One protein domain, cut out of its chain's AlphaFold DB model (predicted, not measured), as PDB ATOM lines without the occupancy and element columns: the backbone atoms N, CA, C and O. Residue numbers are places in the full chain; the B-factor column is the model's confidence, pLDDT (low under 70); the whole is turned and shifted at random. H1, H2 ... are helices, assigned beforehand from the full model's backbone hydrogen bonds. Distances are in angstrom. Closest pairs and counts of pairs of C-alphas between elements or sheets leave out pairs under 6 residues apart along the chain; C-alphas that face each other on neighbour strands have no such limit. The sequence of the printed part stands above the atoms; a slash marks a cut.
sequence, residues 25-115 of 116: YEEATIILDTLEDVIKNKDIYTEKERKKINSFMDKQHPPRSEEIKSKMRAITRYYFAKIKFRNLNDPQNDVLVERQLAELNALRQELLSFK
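What this domain is: This is residues 25 to 115 of the 116 residues of an uncharacterized protein of Cohnella luojiensis (UniProt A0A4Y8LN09). Three long helices, H1, H3 and H4, run side by side as a small bundle whose centres make a triangle, and the shorter H2 slants across the side of H1 and H3 that faces away from H4. H1 and H3 run the same way and H4 runs back between the ends of the bundle, whose helices lie along the longest axis. The printed part has 91 residues, with four named helices in the order H1, H2, H3, H4 and no named strand; the class is all helix. The whole is compact, with a radius of gyration of the C-alphas of 13.2 A, and only just elongated, with spans of 40 by 26 by 17 A.

Where its parts are: H1 covers residues 25 to 40 and is 22.0 A long from first to last C-alpha; it begins at C-alpha 25, (-12.203, -42.892, -11.940). H2 covers residues 47 to 58 and is 16.2 A long. H3 covers residues 63 to 82 and is 28.7 A long, beginning at C-alpha 63, (-12.460, -33.636, -1.098). H4, the longest helix, covers residues 91 to 114 and is 36.0 A long; it ends at C-alpha 114, (-7.222, -41.381, -9.665).

How they stand to each other: H1, H3 and H4 form a bundle, three helices with their lines nearly aligned. H1 is the hub, touching the three other helices. H1 and H4 touch at a shallow tilt of 9 degrees, opposite ways; their closest C-alphas, those of Tyr 25 and Phe 114, are 5.7 A apart. H1 and H3 only just touch, with 3 pairs of C-alphas within 8 A, through residues 32 to 39 of H1 and 72 to 79 of H3; the closest C-alphas are those of Leu 35 and Thr 76, 7.4 A apart, and the helices run the same way at a shallow tilt of 10 degrees. H3 and H4 form a helical hairpin and touch at a shallow tilt of 8 degrees, opposite ways, with C-alphas 75 and 100 closest at 6.4 A. H2 touches H1, at residues 27 to 34 of H1 alone, at a steep tilt of 46 degrees, opposite ways; the closest C-alphas, of Ile 31 and Ile 53, are 6.3 A apart. H2 and H3 are close but not clearly touching, with the C-alphas of Met 57 and Lys 69 closest at 6.6 A. H2 and H4 are apart. In H1 and H2 every O i to N i+4 pair is within hydrogen-bond range, in H3 15 of 16 and in H4 18 of 20.

The domain as a whole: The C-alphas of Pro 62 and Asn 89, the two farthest apart, are 40.6 A apart, while those of the first and last printed residues, Tyr 25 and Lys 115, are 6.0 A apart. The printed part has no cut. The link from H2 to H3 is tight, those from H1 to H2 and from H3 to H4 are short, and no link is long. The mean pLDDT of the printed part is 96.7, and no printed residue is under 70.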
ATOM      1  N   TYR A  25     -12.854 -43.045 -10.642       95.44
ATOM      2  CA  TYR A  25     -12.203 -42.892 -11.940       95.44
ATOM      3  C   TYR A  25     -13.088 -43.367 -13.100       95.44
ATOM      4  O   TYR A  25     -13.262 -42.630 -14.071       95.44
ATOM      5  N   GLU A  26     -13.674 -44.561 -12.996       95.00
ATOM      6  CA  GLU A  26     -14.553 -45.122 -14.030       95.00
ATOM      7  C   GLU A  26     -15.832 -44.294 -14.177       95.00
ATOM      8  O   GLU A  26     -16.155 -43.860 -15.283       95.00
ATOM      9  N   GLU A  27     -16.516 -43.993 -13.065       95.50
ATOM     10  CA  GLU A  27     -17.743 -43.188 -13.090       95.50
ATOM     11  C   GLU A  27     -17.479 -41.806 -13.702       95.50
ATOM     12  O   GLU A  27     -18.180 -41.386 -14.625       95.50
ATOM     13  N   ALA A  28     -16.429 -41.118 -13.240       96.94
ATOM     14  CA  ALA A  28     -16.039 -39.804 -13.735       96.94
ATOM     15  C   ALA A  28     -15.645 -39.835 -15.217       96.94
ATOM     16  O   ALA A  28     -15.998 -38.911 -15.947       96.94
ATOM     17  N   THR A  29     -14.962 -40.887 -15.673       97.44
ATOM     18  CA  THR A  29     -14.620 -41.069 -17.092       97.44
ATOM     19  C   THR A  29     -15.881 -41.119 -17.942       97.44
ATOM     20  O   THR A  29     -15.994 -40.369 -18.907       97.44
ATOM     21  N   ILE A  30     -16.875 -41.911 -17.534       97.00
ATOM     22  CA  ILE A  30     -18.124 -42.021 -18.292       97.00
ATOM     23  C   ILE A  30     -18.891 -40.691 -18.298       97.00
ATOM     24  O   ILE A  30     -19.513 -40.327 -19.300       97.00
ATOM     25  N   ILE A  31     -18.862 -39.946 -17.188       98.00
ATOM     26  CA  ILE A  31     -19.447 -38.606 -17.159       98.00
ATOM     27  C   ILE A  31     -18.710 -37.678 -18.129       98.00
ATOM     28  O   ILE A  31     -19.378 -37.018 -18.916       98.00
ATOM     29  N   LEU A  32     -17.374 -37.656 -18.139       98.06
ATOM     30  CA  LEU A  32     -16.598 -36.842 -19.084       98.06
ATOM     31  C   LEU A  32     -16.898 -37.200 -20.543       98.06
ATOM     32  O   LEU A  32     -17.071 -36.287 -21.342       98.06
ATOM     33  N   ASP A  33     -17.029 -38.488 -20.870       98.12
ATOM     34  CA  ASP A  33     -17.424 -38.941 -22.213       98.12
ATOM     35  C   ASP A  33     -18.805 -38.397 -22.601       98.12
ATOM     36  O   ASP A  33     -18.997 -37.891 -23.703       98.12
ATOM     37  N   THR A  34     -19.757 -38.439 -21.665       98.25
ATOM     38  CA  THR A  34     -21.113 -37.908 -21.875       98.25
ATOM     39  C   THR A  34     -21.096 -36.390 -22.079       98.25
ATOM     40  O   THR A  34     -21.796 -35.863 -22.940       98.25
ATOM     41  N   LEU A  35     -20.304 -35.663 -21.282       98.19
ATOM     42  CA  LEU A  35     -20.146 -34.213 -21.423       98.19
ATOM     43  C   LEU A  35     -19.519 -33.850 -22.769       98.19
ATOM     44  O   LEU A  35     -19.984 -32.921 -23.425       98.19
ATOM     45  N   GLU A  36     -18.475 -34.573 -23.167       98.31
ATOM     46  CA  GLU A  36     -17.780 -34.364 -24.431       98.31
ATOM     47  C   GLU A  36     -18.719 -34.550 -25.620       98.31
ATOM     48  O   GLU A  36     -18.770 -33.673 -26.482       98.31
ATOM     49  N   ASP A  37     -19.492 -35.636 -25.641       98.25
ATOM     50  CA  ASP A  37     -20.421 -35.915 -26.735       98.25
ATOM     51  C   ASP A  37     -21.486 -34.816 -26.872       98.25
ATOM     52  O   ASP A  37     -21.671 -34.242 -27.948       98.25
ATOM     53  N   VAL A  38     -22.104 -34.416 -25.758       98.19
ATOM     54  CA  VAL A  38     -23.122 -33.353 -25.736       98.19
ATOM     55  C   VAL A  38     -22.556 -32.012 -26.199       98.19
ATOM     56  O   VAL A  38     -23.190 -31.314 -26.991       98.19
ATOM     57  N   ILE A  39     -21.359 -31.643 -25.742       98.19
ATOM     58  CA  ILE A  39     -20.719 -30.382 -26.134       98.19
ATOM     59  C   ILE A  39     -20.327 -30.415 -27.612       98.19
ATOM     60  O   ILE A  39     -20.631 -29.477 -28.347       98.19
ATOM     61  N   LYS A  40     -19.695 -31.501 -28.069       97.88
ATOM     62  CA  LYS A  40     -19.245 -31.668 -29.455       97.88
ATOM     63  C   LYS A  40     -20.405 -31.587 -30.445       97.88
ATOM     64  O   LYS A  40     -20.275 -30.942 -31.483       97.88
ATOM     65  N   ASN A  41     -21.536 -32.197 -30.103       97.62
ATOM     66  CA  ASN A  41     -22.729 -32.220 -30.949       97.62
ATOM     67  C   ASN A  41     -23.645 -31.000 -30.746       97.62
ATOM     68  O   ASN A  41     -24.682 -30.896 -31.398       97.62
ATOM     69  N   LYS A  42     -23.253 -30.053 -29.881       97.19
ATOM     70  CA  LYS A  42     -24.034 -28.866 -29.504       97.19
ATOM     71  C   LYS A  42     -25.439 -29.205 -28.974       97.19
ATOM     72  O   LYS A  42     -26.396 -28.462 -29.209       97.19
ATOM     73  N   ASP A  43     -25.562 -30.330 -28.277       96.31
ATOM     74  CA  ASP A  43     -26.838 -30.929 -27.885       96.31
ATOM     75  C   ASP A  43     -27.215 -30.598 -26.425       96.31
ATOM     76  O   ASP A  43     -26.537 -29.834 -25.721       96.31
ATOM     77  N   ILE A  44     -28.327 -31.174 -25.971       95.75
ATOM     78  CA  ILE A  44     -28.788 -31.233 -24.587       95.75
ATOM     79  C   ILE A  44     -28.754 -32.677 -24.076       95.75
ATOM     80  O   ILE A  44     -28.878 -33.625 -24.842       95.75
ATOM     81  N   TYR A  45     -28.666 -32.857 -22.757       96.44
ATOM     82  CA  TYR A  45     -28.759 -34.197 -22.174       96.44
ATOM     83  C   TYR A  45     -30.117 -34.839 -22.439       96.44
ATOM     84  O   TYR A  45     -31.166 -34.263 -22.110       96.44
ATOM     85  N   THR A  46     -30.082 -36.095 -22.870       97.50
ATOM     86  CA  THR A  46     -31.210 -37.012 -22.746       97.50
ATOM     87  C   THR A  46     -31.575 -37.219 -21.272       97.50
ATOM     88  O   THR A  46     -30.787 -36.983 -20.351       97.50
ATOM     89  N   GLU A  47     -32.784 -37.716 -21.019       96.62
ATOM     90  CA  GLU A  47     -33.238 -37.995 -19.653       96.62
ATOM     91  C   GLU A  47     -32.357 -39.037 -18.944       96.62
ATOM     92  O   GLU A  47     -32.089 -38.937 -17.745       96.62
ATOM     93  N   LYS A  48     -31.862 -40.033 -19.689       96.81
ATOM     94  CA  LYS A  48     -30.978 -41.074 -19.155       96.81
ATOM     95  C   LYS A  48     -29.623 -40.495 -18.743       96.81
ATOM     96  O   LYS A  48     -29.151 -40.787 -17.644       96.81
ATOM     97  N   GLU A  49     -29.019 -39.667 -19.591       97.50
ATOM     98  CA  GLU A  49     -27.741 -39.003 -19.303       97.50
ATOM     99  C   GLU A  49     -27.871 -38.051 -18.123       97.50
ATOM    100  O   GLU A  49     -27.068 -38.106 -17.197       97.50
ATOM    101  N   ARG A  50     -28.939 -37.246 -18.099       97.00
ATOM    102  CA  ARG A  50     -29.231 -36.330 -16.993       97.00
ATOM    103  C   ARG A  50     -29.333 -37.069 -15.664       97.00
ATOM    104  O   ARG A  50     -28.717 -36.649 -14.689       97.00
ATOM    105  N   LYS A  51     -30.068 -38.186 -15.618       97.06
ATOM    106  CA  LYS A  51     -30.162 -39.028 -14.414       97.06
ATOM    107  C   LYS A  51     -28.798 -39.553 -13.981       97.06
ATOM    108  O   LYS A  51     -28.488 -39.500 -12.793       97.06
ATOM    109  N   LYS A  52     -27.980 -40.025 -14.926       96.12
ATOM    110  CA  LYS A  52     -26.639 -40.541 -14.632       96.12
ATOM    111  C   LYS A  52     -25.720 -39.449 -14.077       96.12
ATOM    112  O   LYS A  52     -25.108 -39.650 -13.032       96.12
ATOM    113  N   ILE A  53     -25.676 -38.288 -14.731       96.56
ATOM    114  CA  ILE A  53     -24.883 -37.134 -14.293       96.56
ATOM    115  C   ILE A  53     -25.336 -36.679 -12.906       96.56
ATOM    116  O   ILE A  53     -24.499 -36.537 -12.023       96.56
ATOM    117  N   ASN A  54     -26.640 -36.504 -12.681       96.88
ATOM    118  CA  ASN A  54     -27.157 -36.078 -11.379       96.88
ATOM    119  C   ASN A  54     -26.797 -37.083 -10.279       96.88
ATOM    120  O   ASN A  54     -26.247 -36.691  -9.255       96.88
ATOM    121  N   SER A  55     -26.996 -38.381 -10.527       96.44
ATOM    122  CA  SER A  55     -26.631 -39.428  -9.569       96.44
ATOM    123  C   SER A  55     -25.145 -39.390  -9.197       96.44
ATOM    124  O   SER A  55     -24.806 -39.576  -8.031       96.44
ATOM    125  N   PHE A  56     -24.258 -39.147 -10.165       96.44
ATOM    126  CA  PHE A  56     -22.826 -38.988  -9.911       96.44
ATOM    127  C   PHE A  56     -22.515 -37.694  -9.140       96.44
ATOM    128  O   PHE A  56     -21.710 -37.688  -8.210       96.44
ATOM    129  N   MET A  57     -23.170 -36.586  -9.494       95.62
ATOM    130  CA  MET A  57     -22.952 -35.284  -8.855       95.62
ATOM    131  C   MET A  57     -23.439 -35.242  -7.400       95.62
ATOM    132  O   MET A  57     -22.808 -34.563  -6.583       95.62
ATOM    133  N   ASP A  58     -24.497 -35.982  -7.075       95.56
ATOM    134  CA  ASP A  58     -25.104 -36.038  -5.739       95.56
ATOM    135  C   ASP A  58     -24.383 -37.015  -4.796       95.56
ATOM    136  O   ASP A  58     -24.421 -36.859  -3.573       95.56
ATOM    137  N   LYS A  59     -23.686 -38.015  -5.347       94.50
ATOM    138  CA  LYS A  59     -22.902 -38.981  -4.571       94.50
ATOM    139  C   LYS A  59     -21.745 -38.281  -3.858       94.50
ATOM    140  O   LYS A  59     -20.981 -37.552  -4.483       94.50
ATOM    141  N   GLN A  60     -21.599 -38.501  -2.553       93.81
ATOM    142  CA  GLN A  60     -20.499 -37.920  -1.779       93.81
ATOM    143  C   GLN A  60     -19.176 -38.632  -2.076       93.81
ATOM    144  O   GLN A  60     -19.102 -39.863  -2.021       93.81
ATOM    145  N   HIS A  61     -18.125 -37.855  -2.327       91.88
ATOM    146  CA  HIS A  61     -16.762 -38.347  -2.500       91.88
ATOM    147  C   HIS A  61     -15.761 -37.594  -1.603       91.88
ATOM    148  O   HIS A  61     -16.093 -36.550  -1.037       91.88
ATOM    149  N   PRO A  62     -14.521 -38.100  -1.446       91.94
ATOM    150  CA  PRO A  62     -13.462 -37.370  -0.753       91.94
ATOM    151  C   PRO A  62     -13.194 -35.988  -1.383       91.94
ATOM    152  O   PRO A  62     -13.430 -35.811  -2.581       91.94
ATOM    153  N   PRO A  63     -12.623 -35.021  -0.636       93.38
ATOM    154  CA  PRO A  63     -12.460 -33.636  -1.098       93.38
ATOM    155  C   PRO A  63     -11.789 -33.487  -2.472       93.38
ATOM    156  O   PRO A  63     -12.233 -32.693  -3.297       93.38
ATOM    157  N   ARG A  64     -10.767 -34.302  -2.753       92.62
ATOM    158  CA  ARG A  64     -10.049 -34.294  -4.037       92.62
ATOM    159  C   ARG A  64     -10.955 -34.670  -5.221       92.62
ATOM    160  O   ARG A  64     -10.847 -34.090  -6.294       92.62
ATOM    161  N   SER A  65     -11.871 -35.618  -5.033       95.12
ATOM    162  CA  SER A  65     -12.862 -36.012  -6.043       95.12
ATOM    163  C   SER A  65     -13.959 -34.957  -6.215       95.12
ATOM    164  O   SER A  65     -14.420 -34.717  -7.330       95.12
ATOM    165  N   GLU A  66     -14.362 -34.288  -5.131       96.44
ATOM    166  CA  GLU A  66     -15.325 -33.180  -5.201       96.44
ATOM    167  C   GLU A  66     -14.780 -31.979  -5.983       96.44
ATOM    168  O   GLU A  66     -15.548 -31.297  -6.666       96.44
ATOM    169  N   GLU A  67     -13.464 -31.748  -5.958       96.81
ATOM    170  CA  GLU A  67     -12.821 -30.738  -6.804       96.81
ATOM    171  C   GLU A  67     -13.030 -31.042  -8.296       96.81
ATOM    172  O   GLU A  67     -13.486 -30.179  -9.048       96.81
ATOM    173  N   ILE A  68     -12.797 -32.290  -8.712       97.44
ATOM    174  CA  ILE A  68     -13.037 -32.741 -10.089       97.44
ATOM    175  C   ILE A  68     -14.512 -32.554 -10.472       97.44
ATOM    176  O   ILE A  68     -14.815 -31.961 -11.509       97.44
ATOM    177  N   LYS A  69     -15.449 -32.974  -9.609       97.75
ATOM    178  CA  LYS A  69     -16.894 -32.762  -9.823       97.75
ATOM    179  C   LYS A  69     -17.243 -31.278  -9.955       97.75
ATOM    180  O   LYS A  69     -18.079 -30.897 -10.774       97.75
ATOM    181  N   SER A  70     -16.609 -30.415  -9.161       97.88
ATOM    182  CA  SER A  70     -16.780 -28.962  -9.242       97.88
ATOM    183  C   SER A  70     -16.341 -28.410 -10.601       97.88
ATOM    184  O   SER A  70     -17.103 -27.675 -11.234       97.88
ATOM    185  N   LYS A  71     -15.173 -28.834 -11.102       98.25
ATOM    186  CA  LYS A  71     -14.669 -28.454 -12.433       98.25
ATOM    187  C   LYS A  71     -15.616 -28.918 -13.547       98.25
ATOM    188  O   LYS A  71     -16.001 -28.107 -14.385       98.25
ATOM    189  N   MET A  72     -16.101 -30.164 -13.493       98.38
ATOM    190  CA  MET A  72     -17.114 -30.666 -14.439       98.38
ATOM    191  C   MET A  72     -18.381 -29.794 -14.450       98.38
ATOM    192  O   MET A  72     -18.885 -29.428 -15.516       98.38
ATOM    193  N   ARG A  73     -18.892 -29.412 -13.268       97.62
ATOM    194  CA  ARG A  73     -20.062 -28.526 -13.142       97.62
ATOM    195  C   ARG A  73     -19.805 -27.143 -13.734       97.62
ATOM    196  O   ARG A  73     -20.704 -26.592 -14.369       97.62
ATOM    197  N   ALA A  74     -18.614 -26.583 -13.534       98.25
ATOM    198  CA  ALA A  74     -18.248 -25.275 -14.067       98.25
ATOM    199  C   ALA A  74     -18.239 -25.272 -15.604       98.25
ATOM    200  O   ALA A  74     -18.912 -24.433 -16.207       98.25
ATOM    201  N   ILE A  75     -17.575 -26.259 -16.220       98.12
ATOM    202  CA  ILE A  75     -17.523 -26.437 -17.681       98.12
ATOM    203  C   ILE A  75     -18.943 -26.559 -18.247       98.12
ATOM    204  O   ILE A  75     -19.330 -25.832 -19.166       98.12
ATOM    205  N   THR A  76     -19.744 -27.434 -17.638       96.31
ATOM    206  CA  THR A  76     -21.121 -27.710 -18.059       96.31
ATOM    207  C   THR A  76     -22.001 -26.463 -17.969       96.31
ATOM    208  O   THR A  76     -22.685 -26.097 -18.924       96.31
ATOM    209  N   ARG A  77     -21.966 -25.764 -16.829       97.62
ATOM    210  CA  ARG A  77     -22.755 -24.546 -16.612       97.62
ATOM    211  C   ARG A  77     -22.373 -23.454 -17.606       97.62
ATOM    212  O   ARG A  77     -23.260 -22.779 -18.120       97.62
ATOM    213  N   TYR A  78     -21.078 -23.275 -17.861       98.19
ATOM    214  CA  TYR A  78     -20.609 -22.263 -18.801       98.19
ATOM    215  C   TYR A  78     -21.073 -22.563 -20.228       98.19
ATOM    216  O   TYR A  78     -21.601 -21.667 -20.885       98.19
ATOM    217  N   TYR A  79     -20.965 -23.820 -20.672       98.25
ATOM    218  CA  TYR A  79     -21.455 -24.257 -21.978       98.25
ATOM    219  C   TYR A  79     -22.945 -23.931 -22.165       98.25
ATOM    220  O   TYR A  79     -23.294 -23.139 -23.042       98.25
ATOM    221  N   PHE A  80     -23.820 -24.441 -21.289       97.81
ATOM    222  CA  PHE A  80     -25.270 -24.237 -21.414       97.81
ATOM    223  C   PHE A  80     -25.702 -22.775 -21.262       97.81
ATOM    224  O   PHE A  80     -26.733 -22.381 -21.802       97.81
ATOM    225  N   ALA A  81     -24.926 -21.955 -20.548       97.94
ATOM    226  CA  ALA A  81     -25.204 -20.528 -20.410       97.94
ATOM    227  C   ALA A  81     -24.817 -19.703 -21.649       97.94
ATOM    228  O   ALA A  81     -25.279 -18.569 -21.788       97.94
ATOM    229  N   LYS A  82     -23.927 -20.215 -22.508       98.12
ATOM    230  CA  LYS A  82     -23.333 -19.453 -23.618       98.12
ATOM    231  C   LYS A  82     -23.726 -19.958 -24.997       98.12
ATOM    232  O   LYS A  82     -23.770 -19.151 -25.925       98.12
ATOM    233  N   ILE A  83     -24.012 -21.247 -25.133       97.69
ATOM    234  CA  ILE A  83     -24.383 -21.844 -26.412       97.69
ATOM    235  C   ILE A  83     -25.680 -21.218 -26.947       97.69
ATOM    236  O   ILE A  83     -26.680 -21.057 -26.240       97.69
ATOM    237  N   LYS A  84     -25.675 -20.845 -28.228       97.31
ATOM    238  CA  LYS A  84     -26.837 -20.249 -28.893       97.31
ATOM    239  C   LYS A  84     -27.699 -21.338 -29.527       97.31
ATOM    240  O   LYS A  84     -27.680 -21.516 -30.739       97.31
ATOM    241  N   PHE A  85     -28.515 -22.026 -28.728       95.31
ATOM    242  CA  PHE A  85     -29.367 -23.132 -29.207       95.31
ATOM    243  C   PHE A  85     -30.313 -22.772 -30.365       95.31
ATOM    244  O   PHE A  85     -30.643 -23.623 -31.181       95.31
ATOM    245  N   ARG A  86     -30.739 -21.505 -30.472       96.62
ATOM    246  CA  ARG A  86     -31.600 -21.040 -31.579       96.62
ATOM    247  C   ARG A  86     -30.854 -20.879 -32.909       96.62
ATOM    248  O   ARG A  86     -31.500 -20.744 -33.941       96.62
ATOM    249  N   ASN A  87     -29.523 -20.851 -32.881       96.50
ATOM    250  CA  ASN A  87     -28.669 -20.739 -34.057       96.50
ATOM    251  C   ASN A  87     -27.376 -21.539 -33.836       96.50
ATOM    252  O   ASN A  87     -26.351 -20.983 -33.442       96.50
ATOM    253  N   LEU A  88     -27.423 -22.851 -34.080       94.69
ATOM    254  CA  LEU A  88     -26.277 -23.742 -33.851       94.69
ATOM    255  C   LEU A  88     -25.083 -23.461 -34.779       94.69
ATOM    256  O   LEU A  88     -23.947 -23.768 -34.410       94.69
ATOM    257  N   ASN A  89     -25.332 -22.813 -35.920       95.25
ATOM    258  CA  ASN A  89     -24.323 -22.417 -36.907       95.25
ATOM    259  C   ASN A  89     -23.647 -21.075 -36.576       95.25
ATOM    260  O   ASN A  89     -22.872 -20.565 -37.380       95.25
ATOM    261  N   ASP A  90     -23.956 -20.463 -35.428       97.25
ATOM    262  CA  ASP A  90     -23.258 -19.260 -34.986       97.25
ATOM    263  C   ASP A  90     -21.765 -19.571 -34.760       97.25
ATOM    264  O   ASP A  90     -21.463 -20.462 -33.963       97.25
ATOM    265  N   PRO A  91     -20.823 -18.840 -35.387       96.81
ATOM    266  CA  PRO A  91     -19.392 -19.121 -35.249       96.81
ATOM    267  C   PRO A  91     -18.886 -19.059 -33.801       96.81
ATOM    268  O   PRO A  91     -17.894 -19.694 -33.456       96.81
ATOM    269  N   GLN A  92     -19.569 -18.318 -32.919       97.62
ATOM    270  CA  GLN A  92     -19.213 -18.276 -31.497       97.62
ATOM    271  C   GLN A  92     -19.510 -19.596 -30.779       97.62
ATOM    272  O   GLN A  92     -18.903 -19.870 -29.746       97.62
ATOM    273  N   ASN A  93     -20.419 -20.423 -31.308       98.00
ATOM    274  CA  ASN A  93     -20.648 -21.759 -30.771       98.00
ATOM    275  C   ASN A  93     -19.447 -22.668 -31.042       98.00
ATOM    276  O   ASN A  93     -19.103 -23.447 -30.167       98.00
ATOM    277  N   ASP A  94     -18.795 -22.563 -32.203       97.44
ATOM    278  CA  ASP A  94     -17.614 -23.383 -32.511       97.44
ATOM    279  C   ASP A  94     -16.443 -23.023 -31.592       97.44
ATOM    280  O   ASP A  94     -15.835 -23.906 -30.994       97.44
ATOM    281  N   VAL A  95     -16.217 -21.721 -31.372       98.06
ATOM    282  CA  VAL A  95     -15.215 -21.223 -30.412       98.06
ATOM    283  C   VAL A  95     -15.522 -21.699 -28.988       98.06
ATOM    284  O   VAL A  95     -14.623 -22.101 -28.249       98.06
ATOM    285  N   LEU A  96     -16.797 -21.668 -28.585       98.25
ATOM    286  CA  LEU A  96     -17.229 -22.188 -27.290       98.25
ATOM    287  C   LEU A  96     -16.962 -23.694 -27.179       98.25
ATOM    288  O   LEU A  96     -16.411 -24.127 -26.171       98.25
ATOM    289  N   VAL A  97     -17.347 -24.480 -28.185       98.12
ATOM    290  CA  VAL A  97     -17.155 -25.937 -28.202       98.12
ATOM    291  C   VAL A  97     -15.676 -26.279 -28.103       98.12
ATOM    292  O   VAL A  97     -15.300 -27.027 -27.207       98.12
ATOM    293  N   GLU A  98     -14.826 -25.690 -28.946       98.25
ATOM    294  CA  GLU A  98     -13.379 -25.928 -28.930       98.25
ATOM    295  C   GLU A  98     -12.780 -25.653 -27.547       98.25
ATOM    296  O   GLU A  98     -12.069 -26.491 -26.985       98.25
ATOM    297  N   ARG A  99     -13.142 -24.513 -26.949       98.00
ATOM    298  CA  ARG A  99     -12.705 -24.159 -25.600       98.00
ATOM    299  C   ARG A  99     -13.144 -25.195 -24.564       98.00
ATOM    300  O   ARG A  99     -12.319 -25.641 -23.770       98.00
ATOM    301  N   GLN A 100     -14.421 -25.573 -24.547       98.31
ATOM    302  CA  GLN A 100     -14.923 -26.497 -23.527       98.31
ATOM    303  C   GLN A 100     -14.362 -27.909 -23.698       98.31
ATOM    304  O   GLN A 100     -14.095 -28.574 -22.700       98.31
ATOM    305  N   LEU A 101     -14.118 -28.351 -24.934       98.31
ATOM    306  CA  LEU A 101     -13.432 -29.613 -25.206       98.31
ATOM    307  C   LEU A 101     -11.982 -29.590 -24.705       98.31
ATOM    308  O   LEU A 101     -11.523 -30.573 -24.122       98.31
ATOM    309  N   ALA A 102     -11.275 -28.465 -24.848       98.25
ATOM    310  CA  ALA A 102      -9.942 -28.305 -24.272       98.25
ATOM    311  C   ALA A 102      -9.966 -28.371 -22.732       98.25
ATOM    312  O   ALA A 102      -9.136 -29.061 -22.135       98.25
ATOM    313  N   GLU A 103     -10.943 -27.721 -22.086       98.19
ATOM    314  CA  GLU A 103     -11.132 -27.789 -20.627       98.19
ATOM    315  C   GLU A 103     -11.464 -29.225 -20.160       98.19
ATOM    316  O   GLU A 103     -10.895 -29.699 -19.173       98.19
ATOM    317  N   LEU A 104     -12.313 -29.964 -20.890       98.00
ATOM    318  CA  LEU A 104     -12.603 -31.377 -20.597       98.00
ATOM    319  C   LEU A 104     -11.368 -32.269 -20.757       98.00
ATOM    320  O   LEU A 104     -11.135 -33.140 -19.919       98.00
ATOM    321  N   ASN A 105     -10.553 -32.052 -21.792       97.75
ATOM    322  CA  ASN A 105      -9.327 -32.820 -21.989       97.75
ATOM    323  C   ASN A 105      -8.309 -32.569 -20.865       97.75
ATOM    324  O   ASN A 105      -7.713 -33.518 -20.358       97.75
ATOM    325  N   ALA A 106      -8.145 -31.320 -20.423       97.81
ATOM    326  CA  ALA A 106      -7.313 -31.010 -19.259       97.81
ATOM    327  C   ALA A 106      -7.816 -31.747 -18.005       97.81
ATOM    328  O   ALA A 106      -7.033 -32.371 -17.289       97.81
ATOM    329  N   LEU A 107      -9.135 -31.768 -17.793       97.19
ATOM    330  CA  LEU A 107      -9.742 -32.479 -16.671       97.19
ATOM    331  C   LEU A 107      -9.563 -34.004 -16.763       97.19
ATOM    332  O   LEU A 107      -9.346 -34.649 -15.737       97.19
ATOM    333  N   ARG A 108      -9.577 -34.590 -17.972       96.88
ATOM    334  CA  ARG A 108      -9.209 -36.005 -18.183       96.88
ATOM    335  C   ARG A 108      -7.774 -36.284 -17.737       96.88
ATOM    336  O   ARG A 108      -7.543 -37.312 -17.107       96.88
ATOM    337  N   GLN A 109      -6.825 -35.390 -18.029       97.00
ATOM    338  CA  GLN A 109      -5.433 -35.561 -17.590       97.00
ATOM    339  C   GLN A 109      -5.320 -35.539 -16.063       97.00
ATOM    340  O   GLN A 109      -4.641 -36.385 -15.487       97.00
ATOM    341  N   GLU A 110      -6.035 -34.632 -15.391       95.75
ATOM    342  CA  GLU A 110      -6.102 -34.632 -13.926       95.75
ATOM    343  C   GLU A 110      -6.717 -35.932 -13.383       95.75
ATOM    344  O   GLU A 110      -6.229 -36.493 -12.398       95.75
ATOM    345  N   LEU A 111      -7.762 -36.445 -14.040       95.25
ATOM    346  CA  LEU A 111      -8.464 -37.657 -13.627       95.25
ATOM    347  C   LEU A 111      -7.568 -38.906 -13.663       95.25
ATOM    348  O   LEU A 111      -7.757 -39.799 -12.840       95.25
ATOM    349  N   LEU A 112      -6.548 -38.963 -14.530       93.56
ATOM    350  CA  LEU A 112      -5.580 -40.074 -14.561       93.56
ATOM    351  C   LEU A 112      -4.884 -40.300 -13.213       93.56
ATOM    352  O   LEU A 112      -4.495 -41.421 -12.905       93.56
ATOM    353  N   SER A 113      -4.781 -39.265 -12.379       92.12
ATOM    354  CA  SER A 113      -4.208 -39.366 -11.033       92.12
ATOM    355  C   SER A 113      -5.091 -40.101 -10.007       92.12
ATOM    356  O   SER A 113      -4.687 -40.241  -8.851       92.12
ATOM    357  N   PHE A 114      -6.283 -40.542 -10.420       90.56
ATOM    358  CA  PHE A 114      -7.222 -41.381  -9.665       90.56
ATOM    359  C   PHE A 114      -7.303 -42.813 -10.215       90.56
ATOM    360  O   PHE A 114      -8.113 -43.601  -9.733       90.56
ATOM    361  N   LYS A 115      -6.517 -43.132 -11.250       86.69
ATOM    362  CA  LYS A 115      -6.442 -44.473 -11.822       86.69
ATOM    363  C   LYS A 115      -5.594 -45.348 -10.895       86.69
ATOM    364  O   LYS A 115      -4.380 -45.159 -10.833       86.69
TER     365      LYS A 115